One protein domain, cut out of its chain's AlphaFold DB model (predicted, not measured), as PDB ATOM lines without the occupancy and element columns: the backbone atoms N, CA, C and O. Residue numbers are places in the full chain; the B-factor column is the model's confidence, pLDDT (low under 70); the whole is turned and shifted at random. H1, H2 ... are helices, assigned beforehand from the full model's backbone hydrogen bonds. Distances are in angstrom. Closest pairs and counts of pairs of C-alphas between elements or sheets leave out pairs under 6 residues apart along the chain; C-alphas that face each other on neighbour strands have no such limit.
ATOM      1  N   LEU A 151     -23.618 -49.341  12.622       55.75
ATOM      2  CA  LEU A 151     -22.234 -49.557  12.183       55.75
ATOM      3  C   LEU A 151     -21.598 -50.882  12.634       55.75
ATOM      4  O   LEU A 151     -20.470 -51.169  12.232       55.75
ATOM      5  N   GLU A 152     -22.272 -51.692  13.455       60.06
ATOM      6  CA  GLU A 152     -21.723 -52.983  13.912       60.06
ATOM      7  C   GLU A 152     -21.960 -54.127  12.920       60.06
ATOM      8  O   GLU A 152     -21.103 -54.993  12.749       60.06
ATOM      9  N   ILE A 153     -23.084 -54.118  12.204       67.31
ATOM     10  CA  ILE A 153     -23.418 -55.146  11.203       67.31
ATOM     11  C   ILE A 153     -22.829 -54.801   9.826       67.31
ATOM     12  O   ILE A 153     -22.527 -55.695   9.034       67.31
ATOM     13  N   GLY A 154     -22.586 -53.513   9.571       79.25
ATOM     14  CA  GLY A 154     -22.028 -53.010   8.321       79.25
ATOM     15  C   GLY A 154     -23.073 -52.684   7.263       79.25
ATOM     16  O   GLY A 154     -24.183 -53.213   7.252       79.25
ATOM     17  N   LEU A 155     -22.687 -51.825   6.321       86.56
ATOM     18  CA  LEU A 155     -23.548 -51.387   5.219       86.56
ATOM     19  C   LEU A 155     -23.715 -52.458   4.126       86.56
ATOM     20  O   LEU A 155     -24.552 -52.305   3.242       86.56
ATOM     21  N   GLY A 156     -22.944 -53.545   4.155       89.50
ATOM     22  CA  GLY A 156     -22.928 -54.598   3.138       89.50
ATOM     23  C   GLY A 156     -24.310 -55.174   2.798       89.50
ATOM     24  O   GLY A 156     -24.705 -55.106   1.631       89.50
ATOM     25  N   PRO A 157     -25.088 -55.691   3.768       89.81
ATOM     26  CA  PRO A 157     -26.440 -56.194   3.516       89.81
ATOM     27  C   PRO A 157     -27.373 -55.129   2.922       89.81
ATOM     28  O   PRO A 157     -28.098 -55.412   1.967       89.81
ATOM     29  N   PHE A 158     -27.285 -53.892   3.414       89.12
ATOM     30  CA  PHE A 158     -28.058 -52.763   2.901       89.12
ATOM     31  C   PHE A 158     -27.726 -52.478   1.434       89.12
ATOM     32  O   PHE A 158     -28.616 -52.400   0.588       89.12
ATOM     33  N   LEU A 159     -26.439 -52.430   1.101       91.38
ATOM     34  CA  LEU A 159     -25.940 -52.265  -0.260       91.38
ATOM     35  C   LEU A 159     -26.385 -53.403  -1.200       91.38
ATOM     36  O   LEU A 159     -26.695 -53.148  -2.366       91.38
ATOM     37  N   LEU A 160     -26.480 -54.643  -0.705       92.69
ATOM     38  CA  LEU A 160     -27.002 -55.779  -1.473       92.69
ATOM     39  C   LEU A 160     -28.500 -55.638  -1.773       92.69
ATOM     40  O   LEU A 160     -28.893 -55.833  -2.922       92.69
ATOM     41  N   VAL A 161     -29.332 -55.249  -0.799       92.81
ATOM     42  CA  VAL A 161     -30.766 -54.956  -1.028       92.81
ATOM     43  C   VAL A 161     -30.929 -53.931  -2.150       92.81
ATOM     44  O   VAL A 161     -31.722 -54.092  -3.077       92.81
ATOM     45  N   PHE A 162     -30.122 -52.885  -2.093       90.81
ATOM     46  CA  PHE A 162     -30.123 -51.780  -3.033       90.81
ATOM     47  C   PHE A 162     -29.654 -52.206  -4.441       90.81
ATOM     48  O   PHE A 162     -30.237 -51.793  -5.451       90.81
ATOM     49  N   LEU A 163     -28.690 -53.128  -4.548       92.19
ATOM     50  CA  LEU A 163     -28.348 -53.793  -5.813       92.19
ATOM     51  C   LEU A 163     -29.559 -54.535  -6.408       92.19
ATOM     52  O   LEU A 163     -29.819 -54.419  -7.609       92.19
ATOM     53  N   VAL A 164     -30.342 -55.229  -5.577       93.94
ATOM     54  CA  VAL A 164     -31.574 -55.912  -6.008       93.94
ATOM     55  C   VAL A 164     -32.647 -54.925  -6.481       93.94
ATOM     56  O   VAL A 164     -33.303 -55.177  -7.495       93.94
ATOM     57  N   VAL A 165     -32.792 -53.765  -5.830       92.81
ATOM     58  CA  VAL A 165     -33.686 -52.692  -6.311       92.81
ATOM     59  C   VAL A 165     -33.304 -52.246  -7.729       92.81
ATOM     60  O   VAL A 165     -34.180 -52.029  -8.570       92.81
ATOM     61  N   GLY A 166     -32.007 -52.165  -8.039       90.69
ATOM     62  CA  GLY A 166     -31.526 -51.862  -9.390       90.69
ATOM     63  C   GLY A 166     -32.016 -52.864 -10.445       90.69
ATOM     64  O   GLY A 166     -32.445 -52.460 -11.530       90.69
ATOM     65  N   ILE A 167     -32.024 -54.160 -10.106       92.38
ATOM     66  CA  ILE A 167     -32.565 -55.235 -10.957       92.38
ATOM     67  C   ILE A 167     -34.069 -55.034 -11.179       92.38
ATOM     68  O   ILE A 167     -34.540 -55.092 -12.319       92.38
ATOM     69  N   LEU A 168     -34.811 -54.746 -10.106       94.56
ATOM     70  CA  LEU A 168     -36.252 -54.502 -10.154       94.56
ATOM     71  C   LEU A 168     -36.599 -53.324 -11.076       94.56
ATOM     72  O   LEU A 168     -37.442 -53.461 -11.966       94.56
ATOM     73  N   PHE A 169     -35.931 -52.178 -10.912       93.50
ATOM     74  CA  PHE A 169     -36.173 -50.992 -11.742       93.50
ATOM     75  C   PHE A 169     -35.848 -51.235 -13.213       93.50
ATOM     76  O   PHE A 169     -36.578 -50.763 -14.088       93.50
ATOM     77  N   TYR A 170     -34.806 -52.012 -13.511       91.38
ATOM     78  CA  TYR A 170     -34.531 -52.386 -14.891       91.38
ATOM     79  C   TYR A 170     -35.597 -53.322 -15.476       91.38
ATOM     80  O   TYR A 170     -36.052 -53.095 -16.599       91.38
ATOM     81  N   GLY A 171     -36.047 -54.328 -14.719       92.44
ATOM     82  CA  GLY A 171     -37.148 -55.204 -15.132       92.44
ATOM     83  C   GLY A 171     -38.418 -54.413 -15.456       92.44
ATOM     84  O   GLY A 171     -39.017 -54.587 -16.521       92.44
ATOM     85  N   LEU A 172     -38.763 -53.448 -14.597       94.00
ATOM     86  CA  LEU A 172     -39.857 -52.504 -14.837       94.00
ATOM     87  C   LEU A 172     -39.599 -51.614 -16.059       94.00
ATOM     88  O   LEU A 172     -40.528 -51.373 -16.832       94.00
ATOM     89  N   SER A 173     -38.367 -51.153 -16.284       92.38
ATOM     90  CA  SER A 173     -38.013 -50.382 -17.483       92.38
ATOM     91  C   SER A 173     -38.279 -51.177 -18.763       92.38
ATOM     92  O   SER A 173     -38.910 -50.651 -19.682       92.38
ATOM     93  N   LEU A 174     -37.865 -52.449 -18.814       91.00
ATOM     94  CA  LEU A 174     -38.109 -53.337 -19.956       91.00
ATOM     95  C   LEU A 174     -39.604 -53.580 -20.183       91.00
ATOM     96  O   LEU A 174     -40.082 -53.476 -21.313       91.00
ATOM     97  N   TRP A 175     -40.348 -53.844 -19.111       93.00
ATOM     98  CA  TRP A 175     -41.790 -54.100 -19.164       93.00
ATOM     99  C   TRP A 175     -42.612 -52.901 -19.655       93.00
ATOM    100  O   TRP A 175     -43.632 -53.072 -20.325       93.00
ATOM    101  N   HIS A 176     -42.184 -51.678 -19.341       92.44
ATOM    102  CA  HIS A 176     -42.809 -50.469 -19.883       92.44
ATOM    103  C   HIS A 176     -42.336 -50.167 -21.301       92.44
ATOM    104  O   HIS A 176     -43.120 -49.672 -22.108       92.44
ATOM    105  N   HIS A 177     -41.072 -50.469 -21.619       89.44
ATOM    106  CA  HIS A 177     -40.530 -50.251 -22.954       89.44
ATOM    107  C   HIS A 177     -41.233 -51.128 -23.990       89.44
ATOM    108  O   HIS A 177     -41.534 -50.658 -25.083       89.44
ATOM    109  N   SER A 178     -41.558 -52.374 -23.637       90.00
ATOM    110  CA  SER A 178     -42.289 -53.279 -24.528       90.00
ATOM    111  C   SER A 178     -43.683 -52.753 -24.899       90.00
ATOM    112  O   SER A 178     -44.146 -53.010 -26.010       90.00
ATOM    113  N   ARG A 179     -44.317 -51.967 -24.015       88.69
ATOM    114  CA  ARG A 179     -45.636 -51.337 -24.212       88.69
ATOM    115  C   ARG A 179     -45.596 -49.885 -24.704       88.69
ATOM    116  O   ARG A 179     -46.621 -49.218 -24.645       88.69
ATOM    117  N   ASP A 180     -44.434 -49.376 -25.115       86.62
ATOM    118  CA  ASP A 180     -44.250 -47.973 -25.535       86.62
ATOM    119  C   ASP A 180     -44.693 -46.939 -24.489       86.62
ATOM    120  O   ASP A 180     -45.026 -45.796 -24.795       86.62
ATOM    121  N   HIS A 181     -44.670 -47.321 -23.211       89.25
ATOM    122  CA  HIS A 181     -45.073 -46.422 -22.146       89.25
ATOM    123  C   HIS A 181     -43.920 -45.477 -21.785       89.25
ATOM    124  O   HIS A 181     -42.796 -45.917 -21.521       89.25
ATOM    125  N   LYS A 182     -44.199 -44.172 -21.662       88.31
ATOM    126  CA  LYS A 182     -43.193 -43.133 -21.342       88.31
ATOM    127  C   LYS A 182     -42.407 -43.381 -20.045       88.31
ATOM    128  O   LYS A 182     -41.282 -42.909 -19.888       88.31
ATOM    129  N   PHE A 183     -42.969 -44.171 -19.129       92.25
ATOM    130  CA  PHE A 183     -42.325 -44.576 -17.872       92.25
ATOM    131  C   PHE A 183     -41.057 -45.404 -18.077       92.25
ATOM    132  O   PHE A 183     -40.173 -45.370 -17.224       92.25
ATOM    133  N   ALA A 184     -40.910 -46.075 -19.224       89.44
ATOM    134  CA  ALA A 184     -39.697 -46.811 -19.559       89.44
ATOM    135  C   ALA A 184     -38.441 -45.935 -19.446       89.44
ATOM    136  O   ALA A 184     -37.434 -46.364 -18.876       89.44
ATOM    137  N   GLY A 185     -38.523 -44.697 -19.952       87.00
ATOM    138  CA  GLY A 185     -37.432 -43.727 -19.901       87.00
ATOM    139  C   GLY A 185     -37.134 -43.237 -18.484       87.00
ATOM    140  O   GLY A 185     -35.967 -43.057 -18.145       87.00
ATOM    141  N   VAL A 186     -38.169 -43.078 -17.651       91.44
ATOM    142  CA  VAL A 186     -38.031 -42.662 -16.246       91.44
ATOM    143  C   VAL A 186     -37.276 -43.729 -15.458       91.44
ATOM    144  O   VAL A 186     -36.212 -43.434 -14.917       91.44
ATOM    145  N   TYR A 187     -37.750 -44.980 -15.483       91.88
ATOM    146  CA  TYR A 187     -37.070 -46.091 -14.812       91.88
ATOM    147  C   TYR A 187     -35.626 -46.252 -15.297       91.88
ATOM    148  O   TYR A 187     -34.721 -46.386 -14.483       91.88
ATOM    149  N   ARG A 188     -35.382 -46.147 -16.610       88.25
ATOM    150  CA  ARG A 188     -34.035 -46.276 -17.188       88.25
ATOM    151  C   ARG A 188     -33.069 -45.206 -16.681       88.25
ATOM    152  O   ARG A 188     -31.933 -45.528 -16.338       88.25
ATOM    153  N   TRP A 189     -33.502 -43.945 -16.665       88.75
ATOM    154  CA  TRP A 189     -32.668 -42.841 -16.189       88.75
ATOM    155  C   TRP A 189     -32.317 -43.020 -14.712       88.75
ATOM    156  O   TRP A 189     -31.149 -42.909 -14.345       88.75
ATOM    157  N   TRP A 190     -33.302 -43.390 -13.892       87.38
ATOM    158  CA  TRP A 190     -33.102 -43.622 -12.464       87.38
ATOM    159  C   TRP A 190     -32.254 -44.859 -12.163       87.38
ATOM    160  O   TRP A 190     -31.442 -44.797 -11.248       87.38
ATOM    161  N   THR A 191     -32.346 -45.939 -12.947       88.19
ATOM    162  CA  THR A 191     -31.411 -47.075 -12.848       88.19
ATOM    163  C   THR A 191     -29.971 -46.629 -13.114       88.19
ATOM    164  O   THR A 191     -29.073 -46.972 -12.349       88.19
ATOM    165  N   GLY A 192     -29.741 -45.823 -14.159       87.44
ATOM    166  CA  GLY A 192     -28.414 -45.277 -14.461       87.44
ATOM    167  C   GLY A 192     -27.891 -44.339 -13.369       87.44
ATOM    168  O   GLY A 192     -26.734 -44.452 -12.966       87.44
ATOM    169  N   PHE A 193     -28.747 -43.449 -12.857       90.12
ATOM    170  CA  PHE A 193     -28.421 -42.553 -11.742       90.12
ATOM    171  C   PHE A 193     -28.051 -43.349 -10.493       90.12
ATOM    172  O   PHE A 193     -27.029 -43.079  -9.871       90.12
ATOM    173  N   TYR A 194     -28.853 -44.358 -10.165       86.06
ATOM    174  CA  TYR A 194     -28.659 -45.210  -9.005       86.06
ATOM    175  C   TYR A 194     -27.328 -45.978  -9.072       86.06
ATOM    176  O   TYR A 194     -26.557 -45.950  -8.114       86.06
ATOM    177  N   PHE A 195     -27.000 -46.583 -10.218       87.44
ATOM    178  CA  PHE A 195     -25.712 -47.256 -10.406       87.44
ATOM    179  C   PHE A 195     -24.520 -46.310 -10.274       87.44
ATOM    180  O   PHE A 195     -23.537 -46.652  -9.618       87.44
ATOM    181  N   LEU A 196     -24.605 -45.108 -10.851       91.81
ATOM    182  CA  LEU A 196     -23.546 -44.110 -10.713       91.81
ATOM    183  C   LEU A 196     -23.393 -43.639  -9.270       91.81
ATOM    184  O   LEU A 196     -22.271 -43.593  -8.774       91.81
ATOM    185  N   LEU A 197     -24.499 -43.335  -8.592       91.00
ATOM    186  CA  LEU A 197     -24.498 -42.906  -7.196       91.00
ATOM    187  C   LEU A 197     -23.851 -43.956  -6.293       91.00
ATOM    188  O   LEU A 197     -23.024 -43.623  -5.450       91.00
ATOM    189  N   PHE A 198     -24.191 -45.222  -6.501       88.69
ATOM    190  CA  PHE A 198     -23.698 -46.322  -5.690       88.69
ATOM    191  C   PHE A 198     -22.186 -46.525  -5.836       88.69
ATOM    192  O   PHE A 198     -21.452 -46.556  -4.848       88.69
ATOM    193  N   VAL A 199     -21.702 -46.602  -7.079       92.06
ATOM    194  CA  VAL A 199     -20.266 -46.733  -7.366       92.06
ATOM    195  C   VAL A 199     -19.507 -45.482  -6.915       92.06
ATOM    196  O   VAL A 199     -18.386 -45.578  -6.419       92.06
ATOM    197  N   TYR A 200     -20.131 -44.309  -7.021       93.06
ATOM    198  CA  TYR A 200     -19.578 -43.059  -6.522       93.06
ATOM    199  C   TYR A 200     -19.386 -43.083  -5.002       93.06
ATOM    200  O   TYR A 200     -18.275 -42.823  -4.543       93.06
ATOM    201  N   VAL A 201     -20.398 -43.467  -4.219       91.06
ATOM    202  CA  VAL A 201     -20.277 -43.577  -2.752       91.06
ATOM    203  C   VAL A 201     -19.209 -44.603  -2.362       91.06
ATOM    204  O   VAL A 201     -18.344 -44.306  -1.540       91.06
ATOM    205  N   LEU A 202     -19.184 -45.770  -3.012       90.50
ATOM    206  CA  LEU A 202     -18.180 -46.809  -2.745       90.50
ATOM    207  C   LEU A 202     -16.753 -46.435  -3.163       90.50
ATOM    208  O   LEU A 202     -15.799 -47.065  -2.717       90.50
ATOM    209  N   SER A 203     -16.573 -45.406  -3.990       92.19
ATOM    210  CA  SER A 203     -15.238 -44.942  -4.380       92.19
ATOM    211  C   SER A 203     -14.547 -44.082  -3.310       92.19
ATOM    212  O   SER A 203     -13.374 -43.733  -3.458       92.19
ATOM    213  N   PHE A 204     -15.244 -43.717  -2.228       88.94
ATOM    214  CA  PHE A 204     -14.652 -43.005  -1.097       88.94
ATOM    215  C   PHE A 204     -13.947 -43.958  -0.133       88.94
ATOM    216  O   PHE A 204     -14.546 -44.899   0.381       88.94
ATOM    217  N   GLN A 205     -12.692 -43.641   0.189       86.50
ATOM    218  CA  GLN A 205     -11.874 -44.414   1.124       86.50
ATOM    219  C   GLN A 205     -12.533 -44.552   2.504       86.50
ATOM    220  O   GLN A 205     -12.479 -45.624   3.094       86.50
ATOM    221  N   ALA A 206     -13.219 -43.504   2.977       81.31
ATOM    222  CA  ALA A 206     -13.935 -43.495   4.255       81.31
ATOM    223  C   ALA A 206     -15.078 -44.522   4.334       81.31
ATOM    224  O   ALA A 206     -15.381 -45.025   5.410       81.31
ATOM    225  N   PHE A 207     -15.725 -44.821   3.204       85.12
ATOM    226  CA  PHE A 207     -16.903 -45.684   3.171       85.12
ATOM    227  C   PHE A 207     -16.547 -47.169   3.092       85.12
ATOM    228  O   PHE A 207     -17.323 -47.998   3.557       85.12
ATOM    229  N   LEU A 208     -15.385 -47.524   2.534       87.12
ATOM    230  CA  LEU A 208     -15.004 -48.922   2.310       87.12
ATOM    231  C   LEU A 208     -14.958 -49.767   3.601       87.12
ATOM    232  O   LEU A 208     -15.543 -50.853   3.591       87.12
ATOM    233  N   PRO A 209     -14.360 -49.306   4.722       83.75
ATOM    234  CA  PRO A 209     -14.355 -50.071   5.974       83.75
ATOM    235  C   PRO A 209     -15.751 -50.262   6.585       83.75
ATOM    236  O   PRO A 209     -15.982 -51.241   7.289       83.75
ATOM    237  N   LEU A 210     -16.694 -49.360   6.287       84.31
ATOM    238  CA  LEU A 210     -18.063 -49.398   6.812       84.31
ATOM    239  C   LEU A 210     -18.926 -50.474   6.146       84.31
ATOM    240  O   LEU A 210     -19.977 -50.836   6.672       84.31
ATOM    241  N   VAL A 211     -18.516 -50.978   4.979       89.00
ATOM    242  CA  VAL A 211     -19.296 -51.978   4.243       89.00
ATOM    243  C   VAL A 211     -19.312 -53.309   4.991       89.00
ATOM    244  O   VAL A 211     -20.380 -53.865   5.229       89.00
ATOM    245  N   TRP A 212     -18.139 -53.798   5.386       89.12
ATOM    246  CA  TRP A 212     -17.972 -55.095   6.045       89.12
ATOM    247  C   TRP A 212     -17.052 -54.954   7.267       89.12
ATOM    248  O   TRP A 212     -15.929 -55.462   7.249       89.12
ATOM    249  N   PRO A 213     -17.486 -54.271   8.341       82.00
ATOM    250  CA  PRO A 213     -16.639 -53.973   9.497       82.00
ATOM    251  C   PRO A 213     -16.153 -55.246  10.211       82.00
ATOM    252  O   PRO A 213     -15.007 -55.308  10.649       82.00
ATOM    253  N   ASN A 214     -16.995 -56.286  10.250       79.62
ATOM    254  CA  ASN A 214     -16.752 -57.550  10.964       79.62
ATOM    255  C   ASN A 214     -16.616 -58.784  10.051       79.62
ATOM    256  O   ASN A 214     -16.551 -59.921  10.521       79.62
ATOM    257  N   GLY A 215     -16.574 -58.563   8.743       84.19
ATOM    258  CA  GLY A 215     -16.444 -59.580   7.706       84.19
ATOM    259  C   GLY A 215     -17.687 -59.620   6.836       84.19
ATOM    260  O   GLY A 215     -18.575 -58.777   6.964       84.19
ATOM    261  N   LEU A 216     -17.766 -60.617   5.955       87.94
ATOM    262  CA  LEU A 216     -18.955 -60.873   5.145       87.94
ATOM    263  C   LEU A 216     -20.049 -61.551   5.989       87.94
ATOM    264  O   LEU A 216     -20.399 -62.709   5.773       87.94
ATOM    265  N   VAL A 217     -20.554 -60.836   6.993       85.75
ATOM    266  CA  VAL A 217     -21.601 -61.315   7.895       85.75
ATOM    267  C   VAL A 217     -22.931 -60.724   7.449       85.75
ATOM    268  O   VAL A 217     -23.098 -59.509   7.390       85.75
ATOM    269  N   ILE A 218     -23.889 -61.590   7.126       87.94
ATOM    270  CA  ILE A 218     -25.249 -61.185   6.768       87.94
ATOM    271  C   ILE A 218     -26.183 -61.723   7.856       87.94
ATOM    272  O   ILE A 218     -26.303 -62.943   7.985       87.94
ATOM    273  N   PRO A 219     -26.854 -60.854   8.634       87.38
ATOM    274  CA  PRO A 219     -27.843 -61.300   9.608       87.38
ATOM    275  C   PRO A 219     -28.932 -62.143   8.944       87.38
ATOM    276  O   PRO A 219     -29.369 -61.832   7.833       87.38
ATOM    277  N   GLY A 220     -29.420 -63.179   9.633       87.19
ATOM    278  CA  GLY A 220     -30.424 -64.096   9.076       87.19
ATOM    279  C   GLY A 220     -31.694 -63.385   8.588       87.19
ATOM    280  O   GLY A 220     -32.230 -63.725   7.534       87.19
ATOM    281  N   ALA A 221     -32.123 -62.340   9.298       87.88
ATOM    282  CA  ALA A 221     -33.273 -61.535   8.900       87.88
ATOM    283  C   ALA A 221     -33.003 -60.760   7.592       87.88
ATOM    284  O   ALA A 221     -33.782 -60.867   6.643       87.88
ATOM    285  N   SER A 222     -31.852 -60.078   7.477       89.31
ATOM    286  CA  SER A 222     -31.416 -59.431   6.226       89.31
ATOM    287  C   SER A 222     -31.342 -60.414   5.068       89.31
ATOM    288  O   SER A 222     -31.768 -60.101   3.961       89.31
ATOM    289  N   PHE A 223     -30.803 -61.609   5.312       90.25
ATOM    290  CA  PHE A 223     -30.659 -62.640   4.292       90.25
ATOM    291  C   PHE A 223     -32.017 -63.064   3.724       90.25
ATOM    292  O   PHE A 223     -32.196 -63.091   2.504       90.25
ATOM    293  N   LEU A 224     -33.000 -63.317   4.594       91.12
ATOM    294  CA  LEU A 224     -34.365 -63.644   4.181       91.12
ATOM    295  C   LEU A 224     -35.004 -62.496   3.388       91.12
ATOM    296  O   LEU A 224     -35.598 -62.736   2.337       91.12
ATOM    297  N   PHE A 225     -34.833 -61.254   3.844       92.50
ATOM    298  CA  PHE A 225     -35.341 -60.077   3.138       92.50
ATOM    299  C   PHE A 225     -34.728 -59.932   1.740       92.50
ATOM    300  O   PHE A 225     -35.464 -59.765   0.766       92.50
ATOM    301  N   ILE A 226     -33.404 -60.083   1.614       93.25
ATOM    302  CA  ILE A 226     -32.695 -60.048   0.328       93.25
ATOM    303  C   ILE A 226     -33.225 -61.135  -0.607       93.25
ATOM    304  O   ILE A 226     -33.508 -60.831  -1.759       93.25
ATOM    305  N   ILE A 227     -33.400 -62.377  -0.143       94.50
ATOM    306  CA  ILE A 227     -33.895 -63.479  -0.987       94.50
ATOM    307  C   ILE A 227     -35.310 -63.210  -1.493       94.50
ATOM    308  O   ILE A 227     -35.571 -63.356  -2.688       94.50
ATOM    309  N   VAL A 228     -36.223 -62.810  -0.605       93.94
ATOM    310  CA  VAL A 228     -37.615 -62.519  -0.980       93.94
ATOM    311  C   VAL A 228     -37.658 -61.386  -2.003       93.94
ATOM    312  O   VAL A 228     -38.336 -61.480  -3.030       93.94
ATOM    313  N   PHE A 229     -36.887 -60.329  -1.762       94.62
ATOM    314  CA  PHE A 229     -36.837 -59.176  -2.646       94.62
ATOM    315  C   PHE A 229     -36.138 -59.491  -3.979       94.62
ATOM    316  O   PHE A 229     -36.552 -59.006  -5.033       94.62
ATOM    317  N   LEU A 230     -35.132 -60.367  -3.963       95.31
ATOM    318  CA  LEU A 230     -34.446 -60.869  -5.152       95.31
ATOM    319  C   LEU A 230     -35.379 -61.713  -6.018       95.31
ATOM    320  O   LEU A 230     -35.408 -61.520  -7.232       95.31
ATOM    321  N   ALA A 231     -36.186 -62.585  -5.413       96.00
ATOM    322  CA  ALA A 231     -37.208 -63.347  -6.126       96.00
ATOM    323  C   ALA A 231     -38.225 -62.416  -6.811       96.00
ATOM    324  O   ALA A 231     -38.553 -62.614  -7.982       96.00
ATOM    325  N   LEU A 232     -38.663 -61.355  -6.122       94.94
ATOM    326  CA  LEU A 232     -39.549 -60.339  -6.693       94.94
ATOM    327  C   LEU A 232     -38.885 -59.587  -7.859       94.94
ATOM    328  O   LEU A 232     -39.488 -59.429  -8.922       94.94
ATOM    329  N   ALA A 233     -37.635 -59.153  -7.692       95.75
ATOM    330  CA  ALA A 233     -36.879 -58.469  -8.738       95.75
ATOM    331  C   ALA A 233     -36.677 -59.360  -9.973       95.75
ATOM    332  O   ALA A 233     -36.879 -58.900 -11.098       95.75
ATOM    333  N   PHE A 234     -36.350 -60.641  -9.779       94.88
ATOM    334  CA  PHE A 234     -36.240 -61.610 -10.869       94.88
ATOM    335  C   PHE A 234     -37.574 -61.876 -11.554       94.88
ATOM    336  O   PHE A 234     -37.593 -62.003 -12.775       94.88
ATOM    337  N   LEU A 235     -38.685 -61.912 -10.815       95.25
ATOM    338  CA  LEU A 235     -40.014 -62.042 -11.405       95.25
ATOM    339  C   LEU A 235     -40.304 -60.873 -12.356       95.25
ATOM    340  O   LEU A 235     -40.658 -61.098 -13.512       95.25
ATOM    341  N   PHE A 236     -40.086 -59.628 -11.926       94.06
ATOM    342  CA  PHE A 236     -40.289 -58.463 -12.796       94.06
ATOM    343  C   PHE A 236     -39.287 -58.393 -13.948       94.06
ATOM    344  O   PHE A 236     -39.658 -57.998 -15.055       94.06
ATOM    345  N   LEU A 237     -38.038 -58.809 -13.727       94.06
ATOM    346  CA  LEU A 237     -37.047 -58.936 -14.791       94.06
ATOM    347  C   LEU A 237     -37.482 -59.970 -15.833       94.06
ATOM    348  O   LEU A 237     -37.421 -59.689 -17.027       94.06
ATOM    349  N   PHE A 238     -37.963 -61.134 -15.397       94.19
ATOM    350  CA  PHE A 238     -38.458 -62.196 -16.267       94.19
ATOM    351  C   PHE A 238     -39.666 -61.724 -17.078       94.19
ATOM    352  O   PHE A 238     -39.661 -61.831 -18.303       94.19
ATOM    353  N   VAL A 239     -40.660 -61.111 -16.427       94.94
ATOM    354  CA  VAL A 239     -41.826 -60.518 -17.101       94.94
ATOM    355  C   VAL A 239     -41.388 -59.444 -18.106       94.94
ATOM    356  O   VAL A 239     -41.894 -59.410 -19.230       94.94
ATOM    357  N   GLY A 240     -40.434 -58.585 -17.738       92.12
ATOM    358  CA  GLY A 240     -39.872 -57.556 -18.613       92.12
ATOM    359  C   GLY A 240     -39.161 -58.140 -19.835       92.12
ATOM    360  O   GLY A 240     -39.427 -57.708 -20.958       92.12
ATOM    361  N   LEU A 241     -38.319 -59.158 -19.641       92.69
ATOM    362  CA  LEU A 241     -37.602 -59.863 -20.708       92.69
ATOM    363  C   LEU A 241     -38.563 -60.582 -21.655       92.69
ATOM    364  O   LEU A 241     -38.473 -60.382 -22.864       92.69
ATOM    365  N   VAL A 242     -39.511 -61.364 -21.130       93.94
ATOM    366  CA  VAL A 242     -40.517 -62.075 -21.938       93.94
ATOM    367  C   VAL A 242     -41.363 -61.086 -22.734       93.94
ATOM    368  O   VAL A 242     -41.592 -61.282 -23.927       93.94
ATOM    369  N   SER A 243     -41.788 -59.985 -22.110       91.19
ATOM    370  CA  SER A 243     -42.575 -58.955 -22.788       91.19
ATOM    371  C   SER A 243     -41.780 -58.257 -23.897       91.19
ATOM    372  O   SER A 243     -42.308 -58.053 -24.990       91.19
ATOM    373  N   ALA A 244     -40.506 -57.940 -23.655       89.44
ATOM    374  CA  ALA A 244     -39.623 -57.338 -24.652       89.44
ATOM    375  C   ALA A 244     -39.292 -58.300 -25.808       89.44
ATOM    376  O   ALA A 244     -39.250 -57.867 -26.962       89.44
ATOM    377  N   LEU A 245     -39.103 -59.592 -25.519       91.44
ATOM    378  CA  LEU A 245     -38.907 -60.644 -26.522       91.44
ATOM    379  C   LEU A 245     -40.144 -60.813 -27.404       91.44
ATOM    380  O   LEU A 245     -40.023 -60.797 -28.628       91.44
ATOM    381  N   ASN A 246     -41.328 -60.915 -26.795       92.12
ATOM    382  CA  ASN A 246     -42.585 -61.100 -27.521       92.12
ATOM    383  C   ASN A 246     -42.882 -59.920 -28.462       92.12
ATOM    384  O   ASN A 246     -43.332 -60.107 -29.585       92.12
ATOM    385  N   GLN A 247     -42.557 -58.700 -28.026       88.12
ATOM    386  CA  GLN A 247     -42.718 -57.480 -28.823       88.12
ATOM    387  C   GLN A 247     -41.533 -57.201 -29.771       88.12
ATOM    388  O   GLN A 247     -41.525 -56.172 -30.436       88.12
ATOM    389  N   ARG A 248     -40.515 -58.081 -29.835       84.94
ATOM    390  CA  ARG A 248     -39.268 -57.911 -30.620       84.94
ATOM    391  C   ARG A 248     -38.512 -56.598 -30.354       84.94
ATOM    392  O   ARG A 248     -37.756 -56.131 -31.201       84.94
ATOM    393  N   LYS A 249     -38.670 -56.027 -29.159       84.25
ATOM    394  CA  LYS A 249     -38.007 -54.789 -28.705       84.25
ATOM    395  C   LYS A 249     -36.806 -55.063 -27.795       84.25
ATOM    396  O   LYS A 249     -36.313 -54.162 -27.119       84.25
ATOM    397  N   LEU A 250     -36.346 -56.316 -27.727       85.44
ATOM    398  CA  LEU A 250     -35.196 -56.678 -26.906       85.44
ATOM    399  C   LEU A 250     -33.884 -56.300 -27.601       85.44
ATOM    400  O   LEU A 250     -33.509 -56.865 -28.625       85.44
ATOM    401  N   GLU A 251     -33.130 -55.407 -26.973       82.88
ATOM    402  CA  GLU A 251     -31.778 -55.054 -27.393       82.88
ATOM    403  C   GLU A 251     -30.754 -55.804 -26.533       82.88
ATOM    404  O   GLU A 251     -30.466 -55.386 -25.408       82.88
ATOM    405  N   LEU A 252     -30.159 -56.883 -27.057       84.81
ATOM    406  CA  LEU A 252     -29.202 -57.725 -26.313       84.81
ATOM    407  C   LEU A 252     -28.054 -56.915 -25.685       84.81
ATOM    408  O   LEU A 252     -27.661 -57.166 -24.549       84.81
ATOM    409  N   ARG A 253     -27.558 -55.890 -26.390       83.62
ATOM    410  CA  ARG A 253     -26.516 -54.985 -25.876       83.62
ATOM    411  C   ARG A 253     -26.932 -54.288 -24.580       83.62
ATOM    412  O   ARG A 253     -26.117 -54.168 -23.675       83.62
ATOM    413  N   SER A 254     -28.190 -53.857 -24.470       82.50
ATOM    414  CA  SER A 254     -28.690 -53.187 -23.264       82.50
ATOM    415  C   SER A 254     -28.739 -54.128 -22.058       82.50
ATOM    416  O   SER A 254     -28.400 -53.717 -20.950       82.50
ATOM    417  N   VAL A 255     -29.087 -55.398 -22.291       86.62
ATOM    418  CA  VAL A 255     -29.110 -56.445 -21.261       86.62
ATOM    419  C   VAL A 255     -27.691 -56.754 -20.787       86.62
ATOM    420  O   VAL A 255     -27.447 -56.808 -19.585       86.62
ATOM    421  N   LEU A 256     -26.740 -56.888 -21.718       87.12
ATOM    422  CA  LEU A 256     -25.334 -57.152 -21.398       87.12
ATOM    423  C   LEU A 256     -24.686 -56.011 -20.607       87.12
ATOM    424  O   LEU A 256     -23.974 -56.275 -19.643       87.12
ATOM    425  N   ILE A 257     -24.950 -54.753 -20.976       85.44
ATOM    426  CA  ILE A 257     -24.422 -53.581 -20.256       85.44
ATOM    427  C   ILE A 257     -24.929 -53.564 -18.814       85.44
ATOM    428  O   ILE A 257     -24.153 -53.325 -17.891       85.44
ATOM    429  N   LEU A 258     -26.214 -53.856 -18.604       84.94
ATOM    430  CA  LEU A 258     -26.774 -53.888 -17.261       84.94
ATOM    431  C   LEU A 258     -26.251 -55.069 -16.439       84.94
ATOM    432  O   LEU A 258     -25.868 -54.880 -15.288       84.94
ATOM    433  N   ALA A 259     -26.206 -56.271 -17.020       87.38
ATOM    434  CA  ALA A 259     -25.648 -57.444 -16.358       87.38
ATOM    435  C   ALA A 259     -24.184 -57.201 -15.957       87.38
ATOM    436  O   ALA A 259     -23.810 -57.462 -14.817       87.38
ATOM    437  N   GLY A 260     -23.385 -56.610 -16.852       87.62
ATOM    438  CA  GLY A 260     -22.017 -56.189 -16.559       87.62
ATOM    439  C   GLY A 260     -21.943 -55.156 -15.430       87.62
ATOM    440  O   GLY A 260     -21.118 -55.301 -14.535       87.62
ATOM    441  N   GLY A 261     -22.836 -54.161 -15.421       86.81
ATOM    442  CA  GLY A 261     -22.932 -53.170 -14.344       86.81
ATOM    443  C   GLY A 261     -23.277 -53.786 -12.984       86.81
ATOM    444  O   GLY A 261     -22.635 -53.462 -11.988       86.81
ATOM    445  N   LEU A 262     -24.239 -54.714 -12.941       89.06
ATOM    446  CA  LEU A 262     -24.624 -55.454 -11.731       89.06
ATOM    447  C   LEU A 262     -23.484 -56.322 -11.198       89.06
ATOM    448  O   LEU A 262     -23.205 -56.287 -10.002       89.06
ATOM    449  N   VAL A 263     -22.803 -57.060 -12.080       91.12
ATOM    450  CA  VAL A 263     -21.625 -57.860 -11.714       91.12
ATOM    451  C   VAL A 263     -20.519 -56.958 -11.175       91.12
ATOM    452  O   VAL A 263     -19.945 -57.262 -10.135       91.12
ATOM    453  N   LEU A 264     -20.260 -55.823 -11.824       90.56
ATOM    454  CA  LEU A 264     -19.264 -54.855 -11.371       90.56
ATOM    455  C   LEU A 264     -19.596 -54.314  -9.974       90.56
ATOM    456  O   LEU A 264     -18.714 -54.276  -9.120       90.56
ATOM    457  N   MET A 265     -20.849 -53.937  -9.701       89.56
ATOM    458  CA  MET A 265     -21.235 -53.488  -8.357       89.56
ATOM    459  C   MET A 265     -21.132 -54.601  -7.323       89.56
ATOM    460  O   MET A 265     -20.650 -54.345  -6.225       89.56
ATOM    461  N   LEU A 266     -21.532 -55.828  -7.662       92.75
ATOM    462  CA  LEU A 266     -21.363 -56.968  -6.767       92.75
ATOM    463  C   LEU A 266     -19.882 -57.169  -6.423       92.75
ATOM    464  O   LEU A 266     -19.539 -57.300  -5.253       92.75
ATOM    465  N   VAL A 267     -18.998 -57.116  -7.423       93.25
ATOM    466  CA  VAL A 267     -17.545 -57.196  -7.224       93.25
ATOM    467  C   VAL A 267     -17.052 -56.062  -6.327       93.25
ATOM    468  O   VAL A 267     -16.272 -56.326  -5.419       93.25
ATOM    469  N   LEU A 268     -17.526 -54.825  -6.510       91.19
ATOM    470  CA  LEU A 268     -17.157 -53.704  -5.638       91.19
ATOM    471  C   LEU A 268     -17.585 -53.934  -4.185       91.19
ATOM    472  O   LEU A 268     -16.754 -53.803  -3.286       91.19
ATOM    473  N   ILE A 269     -18.840 -54.331  -3.956       92.06
ATOM    474  CA  ILE A 269     -19.367 -54.618  -2.614       92.06
ATOM    475  C   ILE A 269     -18.548 -55.729  -1.952       92.06
ATOM    476  O   ILE A 269     -18.131 -55.585  -0.806       92.06
ATOM    477  N   LEU A 270     -18.283 -56.827  -2.663       92.38
ATOM    478  CA  LEU A 270     -17.514 -57.954  -2.133       92.38
ATOM    479  C   LEU A 270     -16.038 -57.596  -1.921       92.38
ATOM    480  O   LEU A 270     -15.436 -58.040  -0.948       92.38
ATOM    481  N   SER A 271     -15.452 -56.756  -2.779       91.44
ATOM    482  CA  SER A 271     -14.048 -56.344  -2.652       91.44
ATOM    483  C   SER A 271     -13.767 -55.587  -1.351       91.44
ATOM    484  O   SER A 271     -12.672 -55.710  -0.802       91.44
ATOM    485  N   ALA A 272     -14.759 -54.876  -0.801       89.75
ATOM    486  CA  ALA A 272     -14.629 -54.191   0.485       89.75
ATOM    487  C   ALA A 272     -14.409 -55.165   1.660       89.75
ATOM    488  O   ALA A 272     -13.778 -54.799   2.650       89.75
ATOM    489  N   ALA A 273     -14.828 -56.432   1.535       88.44
ATOM    490  CA  ALA A 273     -14.599 -57.448   2.562       88.44
ATOM    491  C   ALA A 273     -13.106 -57.782   2.740       88.44
ATOM    492  O   ALA A 273     -12.702 -58.196   3.822       88.44
ATOM    493  N   SER A 274     -12.263 -57.537   1.727       85.75
ATOM    494  CA  SER A 274     -10.804 -57.762   1.802       85.75
ATOM    495  C   SER A 274     -10.069 -56.846   2.797       85.75
ATOM    496  O   SER A 274      -8.910 -57.107   3.149       85.75
ATOM    497  N   ILE A 275     -10.739 -55.775   3.233       83.88
ATOM    498  CA  ILE A 275     -10.258 -54.806   4.225       83.88
ATOM    499  C   ILE A 275     -10.806 -55.128   5.627       83.88
ATOM    500  O   ILE A 275     -10.352 -54.566   6.623       83.88
ATOM    501  N   SER A 276     -11.773 -56.039   5.729       81.12
ATOM    502  CA  SER A 276     -12.404 -56.359   7.001       81.12
ATOM    503  C   SER A 276     -11.402 -56.887   8.028       81.12
ATOM    504  O   SER A 276     -10.507 -57.657   7.684       81.12
ATOM    505  N   GLY A 277     -11.529 -56.444   9.282       75.38
ATOM    506  CA  GLY A 277     -10.607 -56.811  10.362       75.38
ATOM    507  C   GLY A 277      -9.200 -56.204  10.253       75.38
ATOM    508  O   GLY A 277      -8.371 -56.468  11.117       75.38
ATOM    509  N   LYS A 278      -8.928 -55.378   9.232       79.69
ATOM    510  CA  LYS A 278      -7.631 -54.698   9.035       79.69
ATOM    511  C   LYS A 278      -7.631 -53.228   9.441       79.69
ATOM    512  O   LYS A 278      -6.604 -52.572   9.348       79.69
ATOM    513  N   LEU A 279      -8.789 -52.687   9.815       79.44
ATOM    514  CA  LEU A 279      -8.943 -51.315  10.295       79.44
ATOM    515  C   LEU A 279      -9.837 -51.303  11.523       79.44
ATOM    516  O   LEU A 279     -11.041 -51.561  11.445       79.44
ATOM    517  N   ARG A 402     -14.692 -46.833  12.990       62.53
ATOM    518  CA  ARG A 402     -15.947 -46.155  12.618       62.53
ATOM    519  C   ARG A 402     -15.735 -44.840  11.849       62.53
ATOM    520  O   ARG A 402     -16.705 -44.169  11.513       62.53
ATOM    521  N   GLY A 403     -14.486 -44.457  11.568       56.66
ATOM    522  CA  GLY A 403     -14.162 -43.217  10.861       56.66
ATOM    523  C   GLY A 403     -12.670 -43.041  10.571       56.66
ATOM    524  O   GLY A 403     -11.830 -43.808  11.040       56.66
ATOM    525  N   ILE A 404     -12.341 -42.008   9.787       49.53
ATOM    526  CA  ILE A 404     -10.961 -41.559   9.556       49.53
ATOM    527  C   ILE A 404     -10.507 -40.834  10.828       49.53
ATOM    528  O   ILE A 404     -10.722 -39.637  10.982       49.53
ATOM    529  N   GLY A 405      -9.965 -41.567  11.794       40.84
ATOM    530  CA  GLY A 405      -9.507 -40.963  13.038       40.84
ATOM    531  C   GLY A 405      -8.769 -41.952  13.921       40.84
ATOM    532  O   GLY A 405      -9.395 -42.674  14.693       40.84
ATOM    533  N   GLY A 406      -7.439 -41.957  13.820       36.62
ATOM    534  CA  GLY A 406      -6.581 -42.632  14.792       36.62
ATOM    535  C   GLY A 406      -5.255 -43.149  14.240       36.62
ATOM    536  O   GLY A 406      -5.062 -44.352  14.191       36.62
ATOM    537  N   GLY A 407      -4.354 -42.244  13.845       40.00
ATOM    538  CA  GLY A 407      -2.914 -42.365  14.127       40.00
ATOM    539  C   GLY A 407      -2.089 -43.534  13.567       40.00
ATOM    540  O   GLY A 407      -0.992 -43.733  14.074       40.00
ATOM    541  N   GLY A 408      -2.549 -44.278  12.559       53.31
ATOM    542  CA  GLY A 408      -1.752 -45.328  11.909       53.31
ATOM    543  C   GLY A 408      -1.778 -45.232  10.384       53.31
ATOM    544  O   GLY A 408      -2.777 -44.794   9.806       53.31
ATOM    545  N   ASP A 409      -0.690 -45.654   9.736       61.00
ATOM    546  CA  ASP A 409      -0.612 -45.774   8.278       61.00
ATOM    547  C   ASP A 409      -1.746 -46.671   7.764       61.00
ATOM    548  O   ASP A 409      -1.917 -47.812   8.201       61.00
ATOM    549  N   ALA A 410      -2.546 -46.160   6.827       69.94
ATOM    550  CA  ALA A 410      -3.626 -46.935   6.231       69.94
ATOM    551  C   ALA A 410      -3.072 -48.212   5.564       69.94
ATOM    552  O   ALA A 410      -2.108 -48.128   4.795       69.94
ATOM    553  N   PRO A 411      -3.684 -49.392   5.784       78.50
ATOM    554  CA  PRO A 411      -3.151 -50.647   5.270       78.50
ATOM    555  C   PRO A 411      -3.139 -50.655   3.738       78.50
ATOM    556  O   PRO A 411      -4.064 -50.153   3.093       78.50
ATOM    557  N   LEU A 412      -2.135 -51.304   3.136       82.81
ATOM    558  CA  LEU A 412      -1.989 -51.421   1.676       82.81
ATOM    559  C   LEU A 412      -3.275 -51.929   0.994       82.81
ATOM    560  O   LEU A 412      -3.626 -51.480  -0.093       82.81
ATOM    561  N   SER A 413      -4.013 -52.839   1.641       83.94
ATOM    562  CA  SER A 413      -5.283 -53.350   1.116       83.94
ATOM    563  C   SER A 413      -6.351 -52.267   0.964       83.94
ATOM    564  O   SER A 413      -7.096 -52.305  -0.009       83.94
ATOM    565  N   LEU A 414      -6.415 -51.286   1.876       85.38
ATOM    566  CA  LEU A 414      -7.355 -50.168   1.753       85.38
ATOM    567  C   LEU A 414      -7.029 -49.329   0.513       85.38
ATOM    568  O   LEU A 414      -7.930 -49.027  -0.266       85.38
ATOM    569  N   TRP A 415      -5.749 -49.023   0.294       85.94
ATOM    570  CA  TRP A 415      -5.287 -48.294  -0.889       85.94
ATOM    571  C   TRP A 415      -5.605 -49.034  -2.189       85.94
ATOM    572  O   TRP A 415      -6.139 -48.432  -3.121       85.94
ATOM    573  N   ILE A 416      -5.336 -50.343  -2.248       90.00
ATOM    574  CA  ILE A 416      -5.616 -51.167  -3.434       90.00
ATOM    575  C   ILE A 416      -7.115 -51.166  -3.753       90.00
ATOM    576  O   ILE A 416      -7.497 -50.892  -4.892       90.00
ATOM    577  N   THR A 417      -7.972 -51.428  -2.763       90.75
ATOM    578  CA  THR A 417      -9.428 -51.455  -2.969       90.75
ATOM    579  C   THR A 417      -9.976 -50.074  -3.316       90.75
ATOM    580  O   THR A 417     -10.858 -49.961  -4.165       90.75
ATOM    581  N   TRP A 418      -9.433 -49.008  -2.729       90.62
ATOM    582  CA  TRP A 418      -9.814 -47.638  -3.062       90.62
ATOM    583  C   TRP A 418      -9.444 -47.257  -4.501       90.62
ATOM    584  O   TRP A 418     -10.290 -46.734  -5.234       90.62
ATOM    585  N   ILE A 419      -8.224 -47.569  -4.951       91.12
ATOM    586  CA  ILE A 419      -7.802 -47.358  -6.347       91.12
ATOM    587  C   ILE A 419      -8.700 -48.164  -7.288       91.12
ATOM    588  O   ILE A 419      -9.218 -47.620  -8.265       91.12
ATOM    589  N   PHE A 420      -8.940 -49.437  -6.968       92.75
ATOM    590  CA  PHE A 420      -9.838 -50.301  -7.728       92.75
ATOM    591  C   PHE A 420     -11.243 -49.693  -7.854       92.75
ATOM    592  O   PHE A 420     -11.761 -49.577  -8.966       92.75
ATOM    593  N   ALA A 421     -11.830 -49.219  -6.751       92.88
ATOM    594  CA  ALA A 421     -13.151 -48.594  -6.747       92.88
ATOM    595  C   ALA A 421     -13.212 -47.322  -7.612       92.88
ATOM    596  O   ALA A 421     -14.203 -47.092  -8.305       92.88
ATOM    597  N   ASN A 422     -12.142 -46.524  -7.644       93.19
ATOM    598  CA  ASN A 422     -12.063 -45.325  -8.485       93.19
ATOM    599  C   ASN A 422     -11.881 -45.641  -9.974       93.19
ATOM    600  O   ASN A 422     -12.500 -44.985 -10.816       93.19
ATOM    601  N   ILE A 423     -11.095 -46.666 -10.318       93.50
ATOM    602  CA  ILE A 423     -11.001 -47.156 -11.701       93.50
ATOM    603  C   ILE A 423     -12.373 -47.656 -12.162       93.50
ATOM    604  O   ILE A 423     -12.825 -47.304 -13.251       93.50
ATOM    605  N   MET A 424     -13.069 -48.427 -11.323       92.94
ATOM    606  CA  MET A 424     -14.417 -48.903 -11.632       92.94
ATOM    607  C   MET A 424     -15.412 -47.751 -11.797       92.94
ATOM    608  O   MET A 424     -16.193 -47.768 -12.746       92.94
ATOM    609  N   LEU A 425     -15.350 -46.714 -10.954       94.06
ATOM    610  CA  LEU A 425     -16.155 -45.500 -11.127       94.06
ATOM    611  C   LEU A 425     -15.927 -44.861 -12.500       94.06
ATOM    612  O   LEU A 425     -16.895 -44.560 -13.200       94.06
ATOM    613  N   LEU A 426     -14.667 -44.691 -12.911       92.56
ATOM    614  CA  LEU A 426     -14.334 -44.136 -14.224       92.56
ATOM    615  C   LEU A 426     -14.923 -44.992 -15.355       92.56
ATOM    616  O   LEU A 426     -15.544 -44.457 -16.273       92.56
ATOM    617  N   LEU A 427     -14.773 -46.318 -15.278       92.12
ATOM    618  CA  LEU A 427     -15.312 -47.241 -16.279       92.12
ATOM    619  C   LEU A 427     -16.839 -47.168 -16.366       92.12
ATOM    620  O   LEU A 427     -17.381 -47.146 -17.470       92.12
ATOM    621  N   VAL A 428     -17.536 -47.080 -15.232       92.38
ATOM    622  CA  VAL A 428     -19.002 -46.955 -15.198       92.38
ATOM    623  C   VAL A 428     -19.453 -45.610 -15.764       92.38
ATOM    624  O   VAL A 428     -20.394 -45.574 -16.555       92.38
ATOM    625  N   ILE A 429     -18.766 -44.512 -15.441       93.19
ATOM    626  CA  ILE A 429     -19.030 -43.194 -16.038       93.19
ATOM    627  C   ILE A 429     -18.907 -43.265 -17.563       93.19
ATOM    628  O   ILE A 429     -19.824 -42.853 -18.277       93.19
ATOM    629  N   LEU A 430     -17.809 -43.830 -18.072       91.44
ATOM    630  CA  LEU A 430     -17.590 -43.988 -19.510       91.44
ATOM    631  C   LEU A 430     -18.643 -44.905 -20.147       91.44
ATOM    632  O   LEU A 430     -19.137 -44.595 -21.231       91.44
ATOM    633  N   ALA A 431     -19.038 -45.984 -19.468       89.88
ATOM    634  CA  ALA A 431     -20.085 -46.888 -19.932       89.88
ATOM    635  C   ALA A 431     -21.452 -46.193 -20.013       89.88
ATOM    636  O   ALA A 431     -22.155 -46.362 -21.008       89.88
ATOM    637  N   VAL A 432     -21.824 -45.370 -19.024       90.75
ATOM    638  CA  VAL A 432     -23.086 -44.610 -19.039       90.75
ATOM    639  C   VAL A 432     -23.076 -43.538 -20.127       90.75
ATOM    640  O   VAL A 432     -24.071 -43.394 -20.839       90.75
ATOM    641  N   ILE A 433     -21.959 -42.827 -20.315       89.81
ATOM    642  CA  ILE A 433     -21.809 -41.857 -21.412       89.81
ATOM    643  C   ILE A 433     -21.915 -42.572 -22.764       89.81
ATOM    644  O   ILE A 433     -22.707 -42.159 -23.608       89.81
ATOM    645  N   GLY A 434     -21.178 -43.669 -22.956       88.50
ATOM    646  CA  GLY A 434     -21.204 -44.462 -24.186       88.50
ATOM    647  C   GLY A 434     -22.588 -45.043 -24.481       88.50
ATOM    648  O   GLY A 434     -23.068 -44.953 -25.610       88.50
ATOM    649  N   TYR A 435     -23.275 -45.562 -23.459       87.56
ATOM    650  CA  TYR A 435     -24.656 -46.035 -23.565       87.56
ATOM    651  C   TYR A 435     -25.626 -44.897 -23.907       87.56
ATOM    652  O   TYR A 435     -26.505 -45.070 -24.750       87.56
ATOM    653  N   GLY A 436     -25.447 -43.721 -23.301       86.50
ATOM    654  CA  GLY A 436     -26.232 -42.523 -23.588       86.50
ATOM    655  C   GLY A 436     -26.061 -42.028 -25.025       86.50
ATOM    656  O   GLY A 436     -27.055 -41.697 -25.663       86.50
ATOM    657  N   VAL A 437     -24.832 -42.033 -25.553       86.19
ATOM    658  CA  VAL A 437     -24.545 -41.694 -26.959       86.19
ATOM    659  C   VAL A 437     -25.165 -42.728 -27.897       86.19
ATOM    660  O   VAL A 437     -25.833 -42.354 -28.856       86.19
ATOM    661  N   TRP A 438     -25.009 -44.022 -27.600       85.12
ATOM    662  CA  TRP A 438     -25.567 -45.103 -28.417       85.12
ATOM    663  C   TRP A 438     -27.101 -45.082 -28.485       85.12
ATOM    664  O   TRP A 438     -27.670 -45.427 -29.517       85.12
ATOM    665  N   ARG A 439     -27.766 -44.683 -27.395       80.44
ATOM    666  CA  ARG A 439     -29.231 -44.572 -27.301       80.44
ATOM    667  C   ARG A 439     -29.759 -43.172 -27.593       80.44
ATOM    668  O   ARG A 439     -30.927 -42.923 -27.299       80.44
ATOM    669  N   HIS A 440     -28.913 -42.267 -28.086       82.94
ATOM    670  CA  HIS A 440     -29.295 -40.894 -28.432       82.94
ATOM    671  C   HIS A 440     -30.017 -40.184 -27.287       82.94
ATOM    672  O   HIS A 440     -30.996 -39.483 -27.490       82.94
ATOM    673  N   SER A 441     -29.566 -40.402 -26.050       80.56
ATOM    674  CA  SER A 441     -30.199 -39.843 -24.858       80.56
ATOM    675  C   SER A 441     -29.301 -38.778 -24.228       80.56
ATOM    676  O   SER A 441     -28.439 -39.110 -23.403       80.56
ATOM    677  N   PRO A 442     -29.523 -37.477 -24.525       82.94
ATOM    678  CA  PRO A 442     -28.761 -36.386 -23.918       82.94
ATOM    679  C   PRO A 442     -28.822 -36.405 -22.388       82.94
ATOM    680  O   PRO A 442     -27.872 -36.007 -21.720       82.94
ATOM    681  N   ARG A 443     -29.928 -36.905 -21.819       85.19
ATOM    682  CA  ARG A 443     -30.120 -37.015 -20.367       85.19
ATOM    683  C   ARG A 443     -29.133 -37.984 -19.715       85.19
ATOM    684  O   ARG A 443     -28.632 -37.674 -18.639       85.19
ATOM    685  N   LEU A 444     -28.843 -39.124 -20.347       84.75
ATOM    686  CA  LEU A 444     -27.875 -40.104 -19.836       84.75
ATOM    687  C   LEU A 444     -26.430 -39.633 -20.033       84.75
ATOM    688  O   LEU A 444     -25.603 -39.804 -19.141       84.75
ATOM    689  N   VAL A 445     -26.142 -38.973 -21.159       87.19
ATOM    690  CA  VAL A 445     -24.826 -38.358 -21.402       87.19
ATOM    691  C   VAL A 445     -24.535 -37.280 -20.357       87.19
ATOM    692  O   VAL A 445     -23.483 -37.307 -19.720       87.19
ATOM    693  N   ASN A 446     -25.484 -36.367 -20.128       88.50
ATOM    694  CA  ASN A 446     -25.346 -35.316 -19.120       88.50
ATOM    695  C   ASN A 446     -25.185 -35.898 -17.716       88.50
ATOM    696  O   ASN A 446     -24.336 -35.424 -16.974       88.50
ATOM    697  N   LEU A 447     -25.935 -36.950 -17.379       91.75
ATOM    698  CA  LEU A 447     -25.810 -37.643 -16.100       91.75
ATOM    699  C   LEU A 447     -24.380 -38.169 -15.869       91.75
ATOM    700  O   LEU A 447     -23.791 -37.892 -14.826       91.75
ATOM    701  N   GLY A 448     -23.797 -38.873 -16.845       91.81
ATOM    702  CA  GLY A 448     -22.420 -39.366 -16.743       91.81
ATOM    703  C   GLY A 448     -21.390 -38.237 -16.618       91.81
ATOM    704  O   GLY A 448     -20.498 -38.306 -15.776       91.81
ATOM    705  N   ILE A 449     -21.549 -37.152 -17.387       89.38
ATOM    706  CA  ILE A 449     -20.681 -35.965 -17.296       89.38
ATOM    707  C   ILE A 449     -20.804 -35.290 -15.922       89.38
ATOM    708  O   ILE A 449     -19.793 -34.884 -15.353       89.38
ATOM    709  N   THR A 450     -22.010 -35.195 -15.360       91.94
ATOM    710  CA  THR A 450     -22.224 -34.638 -14.019       91.94
ATOM    711  C   THR A 450     -21.468 -35.439 -12.965       91.94
ATOM    712  O   THR A 450     -20.744 -34.842 -12.172       91.94
ATOM    713  N   PHE A 451     -21.566 -36.771 -12.982       94.69
ATOM    714  CA  PHE A 451     -20.814 -37.625 -12.056       94.69
ATOM    715  C   PHE A 451     -19.301 -37.559 -12.282       94.69
ATOM    716  O   PHE A 451     -18.544 -37.620 -11.318       94.69
ATOM    717  N   PHE A 452     -18.851 -37.374 -13.524       92.75
ATOM    718  CA  PHE A 452     -17.439 -37.152 -13.828       92.75
ATOM    719  C   PHE A 452     -16.907 -35.862 -13.196       92.75
ATOM    720  O   PHE A 452     -15.907 -35.889 -12.481       92.75
ATOM    721  N   VAL A 453     -17.604 -34.743 -13.407       88.75
ATOM    722  CA  VAL A 453     -17.235 -33.440 -12.831       88.75
ATOM    723  C   VAL A 453     -17.299 -33.487 -11.305       88.75
ATOM    724  O   VAL A 453     -16.358 -33.057 -10.640       88.75
ATOM    725  N   LEU A 454     -18.369 -34.056 -10.746       92.25
ATOM    726  CA  LEU A 454     -18.519 -34.246  -9.304       92.25
ATOM    727  C   LEU A 454     -17.382 -35.105  -8.730       92.25
ATOM    728  O   LEU A 454     -16.801 -34.763  -7.699       92.25
ATOM    729  N   GLY A 455     -17.024 -36.190  -9.420       89.44
ATOM    730  CA  GLY A 455     -15.893 -37.050  -9.086       89.44
ATOM    731  C   GLY A 455     -14.593 -36.263  -8.984       89.44
ATOM    732  O   GLY A 455     -13.947 -36.302  -7.942       89.44
ATOM    733  N   ILE A 456     -14.250 -35.473 -10.004       87.50
ATOM    734  CA  ILE A 456     -13.043 -34.633  -9.989       87.50
ATOM    735  C   ILE A 456     -13.058 -33.664  -8.800       87.50
ATOM    736  O   ILE A 456     -12.080 -33.607  -8.057       87.50
ATOM    737  N   ILE A 457     -14.160 -32.933  -8.592       87.00
ATOM    738  CA  ILE A 457     -14.280 -31.952  -7.501       87.00
ATOM    739  C   ILE A 457     -14.072 -32.631  -6.145       87.00
ATOM    740  O   ILE A 457     -13.268 -32.179  -5.337       87.00
ATOM    741  N   THR A 458     -14.766 -33.740  -5.895       89.44
ATOM    742  CA  THR A 458     -14.686 -34.425  -4.597       89.44
ATOM    743  C   THR A 458     -13.358 -35.128  -4.353       89.44
ATOM    744  O   THR A 458     -12.900 -35.148  -3.215       89.44
ATOM    745  N   ARG A 459     -12.691 -35.642  -5.393       87.25
ATOM    746  CA  ARG A 459     -11.336 -36.205  -5.273       87.25
ATOM    747  C   ARG A 459     -10.301 -35.126  -5.009       87.25
ATOM    748  O   ARG A 459      -9.414 -35.335  -4.194       87.25
ATOM    749  N   TYR A 460     -10.457 -33.968  -5.640       80.69
ATOM    750  CA  TYR A 460      -9.622 -32.807  -5.378       80.69
ATOM    751  C   TYR A 460      -9.775 -32.306  -3.934       80.69
ATOM    752  O   TYR A 460      -8.778 -32.099  -3.253       80.69
ATOM    753  N   ILE A 461     -11.014 -32.187  -3.440       82.81
ATOM    754  CA  ILE A 461     -11.287 -31.817  -2.042       82.81
ATOM    755  C   ILE A 461     -10.723 -32.862  -1.073       82.81
ATOM    756  O   ILE A 461     -10.061 -32.486  -0.112       82.81
ATOM    757  N   GLY A 462     -10.955 -34.155  -1.326       77.56
ATOM    758  CA  GLY A 462     -10.421 -35.233  -0.487       77.56
ATOM    759  C   GLY A 462      -8.897 -35.196  -0.415       77.56
ATOM    760  O   GLY A 462      -8.333 -35.193   0.668       77.56
ATOM    761  N   PHE A 463      -8.237 -35.017  -1.559       75.62
ATOM    762  CA  PHE A 463      -6.787 -34.864  -1.621       75.62
ATOM    763  C   PHE A 463      -6.286 -33.628  -0.850       75.62
ATOM    764  O   PHE A 463      -5.252 -33.683  -0.202       75.62
ATOM    765  N   ILE A 464      -7.020 -32.513  -0.852       73.94
ATOM    766  CA  ILE A 464      -6.671 -31.353  -0.013       73.94
ATOM    767  C   ILE A 464      -6.804 -31.678   1.478       73.94
ATOM    768  O   ILE A 464      -5.938 -31.284   2.255       73.94
ATOM    769  N   MET A 465      -7.879 -32.364   1.879       73.56
ATOM    770  CA  MET A 465      -8.106 -32.741   3.277       73.56
ATOM    771  C   MET A 465      -7.026 -33.701   3.781       73.56
ATOM    772  O   MET A 465      -6.501 -33.496   4.871       73.56
TER     773      MET A 465
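Overview. This is residues 151 to 279 and 402 to 465 of the 513 residues of the protein "DUF2157 domain-containing protein" of Candidatus Pacearchaeota archaeon CG_4_9_14_0_8_um_filter_35_24 (UniProt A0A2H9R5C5). Six long helices run side by side at shallow tilts and make a flat, only just flat, slab: H4 lies along one edge beside H1, H2 and H5 make the middle, and H6 and H7 fill the other side with H7 at that edge. H1, H2, H5, H6 and H7 form a bundle, a group of helices side by side, while the short H3 packs on H5 near the end of that helix. The printed part has 193 residues with seven named helices, H1 to H7 in chain order, and no named strand; the class is all helix. The whole is compact, with a radius of gyration of the C-alphas of 18.0 A and spans of 60 by 40 by 20 A.

Arrangement. H1, residues 156 to 178, and H2, residues 183 to 202, form a helical hairpin: they touch, closest at the C-alphas of Ser 173 and Ala 184, 4.5 A apart, and run opposite ways at a shallow tilt of 22 degrees. H4, residues 220 to 246, touches H1 and runs the same way at a shallow tilt of 18 degrees; the closest C-alphas, of Gly 171 and Leu 237, are 3.7 A apart. H5, residues 252 to 275, touches H2 with residues 261 to 269 alone, closest at the C-alphas of Val 199 and Met 265, 6.9 A apart. H3, residues 208 to 211, touches H5, with the closest C-alphas, of Leu 208 and Ala 272, 5.6 A apart. H6, residues 412 to 438, touches H5 and runs opposite ways to it at a shallow tilt of 14 degrees; the closest C-alphas, of Ile 275 and Leu 414, are 6.0 A apart. H7, residues 442 to 465, forms a helical hairpin with H6, closest at the C-alphas of Ile 433 and Val 445, 4.6 A apart. H7 also touches H2, closest at the C-alphas of Trp 189 and Leu 444, 6.6 A apart. H4 and H7 are apart. Every O i to N i+4 pair is within hydrogen-bond range in H1, H2, H4, H6 and H7; in H5 it is 17 of 20, and H3 is too short for such a pair.

Along the chain. H1 begins at C-alpha 156, (-22.928, -54.598, 3.138), and is 33.8 A from first to last C-alpha. H2 measures 28.6 A, H3 5.6 A, H4 38.7 A, H5 36.1 A and H6 38.7 A. H7 measures 34.3 A and ends at C-alpha 465, (-8.106, -32.741, 3.277).

Size, cuts and confidence. The two C-alphas farthest apart, of Asn 246 and Gly 407, are 60.5 A apart. Residues 280 to 401 are not printed, and C-alphas 279 and 402 are 9.0 A apart across this cut, in the link from H5 to H6. Of the links that are printed whole, H3 to H4 is short and the others are tight. Mean pLDDT of the printed part is 86.6; residues 151 to 153 and 402 to 410 are under 70.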